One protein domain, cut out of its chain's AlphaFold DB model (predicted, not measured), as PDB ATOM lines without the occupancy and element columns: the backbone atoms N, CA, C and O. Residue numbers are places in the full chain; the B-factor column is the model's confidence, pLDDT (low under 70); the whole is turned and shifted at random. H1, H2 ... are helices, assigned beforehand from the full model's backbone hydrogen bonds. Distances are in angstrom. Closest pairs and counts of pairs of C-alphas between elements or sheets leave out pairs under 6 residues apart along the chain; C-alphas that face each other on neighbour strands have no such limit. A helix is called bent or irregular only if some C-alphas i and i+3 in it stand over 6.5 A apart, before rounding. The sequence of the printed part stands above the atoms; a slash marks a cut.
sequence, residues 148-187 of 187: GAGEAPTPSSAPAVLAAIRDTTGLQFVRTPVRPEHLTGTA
ATOM      1  N   GLY A 148      51.528  22.500 -10.607       44.53
ATOM      2  CA  GLY A 148      51.612  22.132 -12.013       44.53
ATOM      3  C   GLY A 148      51.758  23.287 -12.997       44.53
ATOM      4  O   GLY A 148      51.398  24.439 -12.726       44.53
ATOM      5  N   ALA A 149      52.249  22.979 -14.198       38.91
ATOM      6  CA  ALA A 149      52.358  23.953 -15.277       38.91
ATOM      7  C   ALA A 149      50.991  24.140 -15.954       38.91
ATOM      8  O   ALA A 149      50.699  23.524 -16.972       38.91
ATOM      9  N   GLY A 150      50.166  25.042 -15.420       41.19
ATOM     10  CA  GLY A 150      48.823  25.321 -15.948       41.19
ATOM     11  C   GLY A 150      47.725  25.293 -14.890       41.19
ATOM     12  O   GLY A 150      46.593  25.679 -15.176       41.19
ATOM     13  N   GLU A 151      48.055  24.904 -13.660       39.56
ATOM     14  CA  GLU A 151      47.152  25.065 -12.530       39.56
ATOM     15  C   GLU A 151      47.096  26.539 -12.124       39.56
ATOM     16  O   GLU A 151      48.117  27.210 -11.931       39.56
ATOM     17  N   ALA A 152      45.879  27.078 -12.027       39.88
ATOM     18  CA  ALA A 152      45.694  28.412 -11.487       39.88
ATOM     19  C   ALA A 152      46.253  28.416 -10.057       39.88
ATOM     20  O   ALA A 152      45.870  27.549  -9.270       39.88
ATOM     21  N   PRO A 153      47.134  29.364  -9.692       47.53
ATOM     22  CA  PRO A 153      47.715  29.378  -8.364       47.53
ATOM     23  C   PRO A 153      46.595  29.429  -7.314       47.53
ATOM     24  O   PRO A 153      45.933  30.459  -7.147       47.53
ATOM     25  N   THR A 154      46.443  28.344  -6.551       46.59
ATOM     26  CA  THR A 154      45.670  28.304  -5.303       46.59
ATOM     27  C   THR A 154      46.089  29.383  -4.290       46.59
ATOM     28  O   THR A 154      45.223  29.815  -3.533       46.59
ATOM     29  N   PRO A 155      47.310  29.972  -4.320       49.91
ATOM     30  CA  PRO A 155      47.609  31.187  -3.554       49.91
ATOM     31  C   PRO A 155      46.639  32.354  -3.783       49.91
ATOM     32  O   PRO A 155      46.455  33.191  -2.902       49.91
ATOM     33  N   SER A 156      46.018  32.432  -4.965       52.28
ATOM     34  CA  SER A 156      45.077  33.503  -5.307       52.28
ATOM     35  C   SER A 156      43.614  33.166  -5.004       52.28
ATOM     36  O   SER A 156      42.788  34.077  -4.958       52.28
ATOM     37  N   SER A 157      43.275  31.897  -4.743       62.50
ATOM     38  CA  SER A 157      41.885  31.486  -4.506       62.50
ATOM     39  C   SER A 157      41.369  31.968  -3.150       62.50
ATOM     40  O   SER A 157      40.265  32.498  -3.079       62.50
ATOM     41  N   ALA A 158      42.182  31.888  -2.095       63.53
ATOM     42  CA  ALA A 158      41.833  32.402  -0.772       63.53
ATOM     43  C   ALA A 158      41.489  33.911  -0.783       63.53
ATOM     44  O   ALA A 158      40.369  34.258  -0.401       63.53
ATOM     45  N   PRO A 159      42.360  34.825  -1.264       61.00
ATOM     46  CA  PRO A 159      42.013  36.245  -1.334       61.00
ATOM     47  C   PRO A 159      40.875  36.540  -2.326       61.00
ATOM     48  O   PRO A 159      40.090  37.450  -2.069       61.00
ATOM     49  N   ALA A 160      40.734  35.773  -3.416       61.56
ATOM     50  CA  ALA A 160      39.622  35.935  -4.359       61.56
ATOM     51  C   ALA A 160      38.266  35.564  -3.739       61.56
ATOM     52  O   ALA A 160      37.294  36.297  -3.910       61.56
ATOM     53  N   VAL A 161      38.200  34.472  -2.972       73.38
ATOM     54  CA  VAL A 161      36.989  34.069  -2.240       73.38
ATOM     55  C   VAL A 161      36.633  35.108  -1.175       73.38
ATOM     56  O   VAL A 161      35.470  35.489  -1.063       73.38
ATOM     57  N   LEU A 162      37.621  35.631  -0.441       76.38
ATOM     58  CA  LEU A 162      37.395  36.712   0.525       76.38
ATOM     59  C   LEU A 162      36.864  37.992  -0.139       76.38
ATOM     60  O   LEU A 162      35.955  38.627   0.397       76.38
ATOM     61  N   ALA A 163      37.399  38.359  -1.306       72.06
ATOM     62  CA  ALA A 163      36.905  39.493  -2.083       72.06
ATOM     63  C   ALA A 163      35.458  39.269  -2.558       72.06
ATOM     64  O   ALA A 163      34.621  40.147  -2.375       72.06
ATOM     65  N   ALA A 164      35.137  38.077  -3.070       75.44
ATOM     66  CA  ALA A 164      33.793  37.735  -3.541       75.44
ATOM     67  C   ALA A 164      32.740  37.745  -2.419       75.44
ATOM     68  O   ALA A 164      31.641  38.277  -2.598       75.44
ATOM     69  N   ILE A 165      33.076  37.200  -1.243       82.06
ATOM     70  CA  ILE A 165      32.208  37.264  -0.058       82.06
ATOM     71  C   ILE A 165      31.935  38.722   0.307       82.06
ATOM     72  O   ILE A 165      30.788  39.093   0.552       82.06
ATOM     73  N   ARG A 166      32.973  39.559   0.297       80.88
ATOM     74  CA  ARG A 166      32.874  40.978   0.639       80.88
ATOM     75  C   ARG A 166      32.033  41.769  -0.361       80.88
ATOM     76  O   ARG A 166      31.230  42.589   0.070       80.88
ATOM     77  N   ASP A 167      32.172  41.509  -1.655       79.69
ATOM     78  CA  ASP A 167      31.370  42.170  -2.693       79.69
ATOM     79  C   ASP A 167      29.892  41.765  -2.623       79.69
ATOM     80  O   ASP A 167      29.012  42.583  -2.873       79.69
ATOM     81  N   THR A 168      29.612  40.520  -2.232       88.62
ATOM     82  CA  THR A 168      28.238  39.999  -2.152       88.62
ATOM     83  C   THR A 168      27.534  40.406  -0.857       88.62
ATOM     84  O   THR A 168      26.335  40.666  -0.858       88.62
ATOM     85  N   THR A 169      28.258  40.433   0.264       87.44
ATOM     86  CA  THR A 169      27.661  40.563   1.609       87.44
ATOM     87  C   THR A 169      27.992  41.878   2.311       87.44
ATOM     88  O   THR A 169      27.371  42.206   3.317       87.44
ATOM     89  N   GLY A 170      28.998  42.619   1.842       87.44
ATOM     90  CA  GLY A 170      29.576  43.761   2.555       87.44
ATOM     91  C   GLY A 170      30.472  43.380   3.744       87.44
ATOM     92  O   GLY A 170      31.193  44.239   4.255       87.44
ATOM     93  N   LEU A 171      30.488  42.110   4.167       85.69
ATOM     94  CA  LEU A 171      31.268  41.638   5.311       85.69
ATOM     95  C   LEU A 171      32.752  41.493   4.949       85.69
ATOM     96  O   LEU A 171      33.112  40.963   3.898       85.69
ATOM     97  N   GLN A 172      33.635  41.964   5.833       83.44
ATOM     98  CA  GLN A 172      35.084  41.886   5.640       83.44
ATOM     99  C   GLN A 172      35.700  40.817   6.538       83.44
ATOM    100  O   GLN A 172      35.592  40.884   7.759       83.44
ATOM    101  N   PHE A 173      36.429  39.882   5.929       80.00
ATOM    102  CA  PHE A 173      37.192  38.861   6.640       80.00
ATOM    103  C   PHE A 173      38.665  38.936   6.245       80.00
ATOM    104  O   PHE A 173      39.002  39.138   5.080       80.00
ATOM    105  N   VAL A 174      39.543  38.760   7.231       74.31
ATOM    106  CA  VAL A 174      41.010  38.800   7.066       74.31
ATOM    107  C   VAL A 174      41.664  37.433   7.283       74.31
ATOM    108  O   VAL A 174      42.887  37.324   7.318       74.31
ATOM    109  N   ARG A 175      40.859  36.379   7.464       70.25
ATOM    110  CA  ARG A 175      41.320  35.004   7.691       70.25
ATOM    111  C   ARG A 175      40.464  34.006   6.923       70.25
ATOM    112  O   ARG A 175      39.258  34.187   6.786       70.25
ATOM    113  N   THR A 176      41.106  32.935   6.468       72.69
ATOM    114  CA  THR A 176      40.476  31.760   5.856       72.69
ATOM    115  C   THR A 176      40.710  30.515   6.721       72.69
ATOM    116  O   THR A 176      41.748  30.446   7.383       72.69
ATOM    117  N   PRO A 177      39.812  29.511   6.686       79.44
ATOM    118  CA  PRO A 177      38.559  29.469   5.919       79.44
ATOM    119  C   PRO A 177      37.440  30.323   6.548       79.44
ATOM    120  O   PRO A 177      37.350  30.443   7.769       79.44
ATOM    121  N   VAL A 178      36.573  30.903   5.709       82.38
ATOM    122  CA  VAL A 178      35.330  31.551   6.161       82.38
ATOM    123  C   VAL A 178      34.268  30.468   6.313       82.38
ATOM    124  O   VAL A 178      33.966  29.771   5.348       82.38
ATOM    125  N   ARG A 179      33.737  30.299   7.524       86.75
ATOM    126  CA  ARG A 179      32.674  29.337   7.809       86.75
ATOM    127  C   ARG A 179      31.300  30.015   7.715       86.75
ATOM    128  O   ARG A 179      31.242  31.237   7.871       86.75
ATOM    129  N   PRO A 180      30.208  29.267   7.482       87.06
ATOM    130  CA  PRO A 180      28.860  29.835   7.418       87.06
ATOM    131  C   PRO A 180      28.502  30.690   8.639       87.06
ATOM    132  O   PRO A 180      27.907  31.753   8.483       87.06
ATOM    133  N   GLU A 181      28.955  30.294   9.830       89.44
ATOM    134  CA  GLU A 181      28.674  30.991  11.090       89.44
ATOM    135  C   GLU A 181      29.287  32.399  11.127       89.44
ATOM    136  O   GLU A 181      28.753  33.301  11.773       89.44
ATOM    137  N   HIS A 182      30.381  32.617  10.387       86.94
ATOM    138  CA  HIS A 182      30.997  33.935  10.244       86.94
ATOM    139  C   HIS A 182      30.132  34.888   9.402       86.94
ATOM    140  O   HIS A 182      30.240  36.102   9.561       86.94
ATOM    141  N   LEU A 183      29.296  34.359   8.500       86.38
ATOM    142  CA  LEU A 183      28.397  35.147   7.649       86.38
ATOM    143  C   LEU A 183      27.079  35.468   8.359       86.38
ATOM    144  O   LEU A 183      26.508  36.532   8.142       86.38
ATOM    145  N   THR A 184      26.603  34.550   9.201       88.44
ATOM    146  CA  THR A 184      25.336  34.673   9.937       88.44
ATOM    147  C   THR A 184      25.488  35.340  11.303       88.44
ATOM    148  O   THR A 184      24.481  35.666  11.925       88.44
ATOM    149  N   GLY A 185      26.720  35.546  11.782       79.31
ATOM    150  CA  GLY A 185      26.988  36.118  13.106       79.31
ATOM    151  C   GLY A 185      26.643  35.170  14.258       79.31
ATOM    152  O   GLY A 185      26.365  35.622  15.361       79.31
ATOM    153  N   THR A 186      26.629  33.861  13.998       79.31
ATOM    154  CA  THR A 186      26.258  32.818  14.971       79.31
ATOM    155  C   THR A 186      27.476  32.110  15.570       79.31
ATOM    156  O   THR A 186      27.355  30.976  16.032       79.31
ATOM    157  N   ALA A 187      28.646  32.746  15.494       60.00
ATOM    158  CA  ALA A 187      29.913  32.257  16.035       60.00
ATOM    159  C   ALA A 187      30.165  32.779  17.454       60.00
ATOM    160  O   ALA A 187      29.800  33.946  17.722       60.00
TER     161      ALA A 187
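This is residues 148 to 187 of the 187 residues of the protein "FAD-binding PCMH-type domain-containing protein" of Streptomyces sp. DSM 40868 (UniProt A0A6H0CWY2). One long helix, H1, makes most of the rod-like shape; after it the chain folds back in a loop, residues 170 to 179, to a short helix, H2, and residues 185 to 187 follow H2 as the last of the chain. Residues 148 to 157, of which 154 to 157 belong to H1, stick out as a free arm that makes much of the length. The printed part has 40 residues with two named helices, H1 then H2, and no named strand; the class is all helix, with 21 residues in the helices. The whole is loose, with a radius of gyration of the C-alphas of 12.2 A and spans of 41 by 18 by 13 A.

H1, residues 154 to 169, runs 22.9 A from C-alpha 154 at (45.670, 28.304, -5.303) to C-alpha 169 at (27.661, 40.563, 1.609). It is irregular, but only just: C-alphas 155 and 158 are 6.53 A apart, and its line is a rough one. H2, residues 180 to 184, ends with C-alpha 184 at (25.336, 34.673, 9.937).

H1 and H2 are apart, but only just: their closest C-alphas are 8.1 A from each other. The link between them, 10 residues, is short. In H2 every O i to N i+4 pair is within hydrogen-bond range; in H1 10 of 12 are.

The two C-alphas farthest apart are those of Ala 149 and Thr 186, 40.9 A. Without residues 148 to 157, which stand free, the body spans 23 by 16 by 12 A. The printed part has no cut and ends at the chain's last residue, Ala 187. The mean pLDDT of the printed part is 70.6; residues 148 to 160 and residue 187 are under 70.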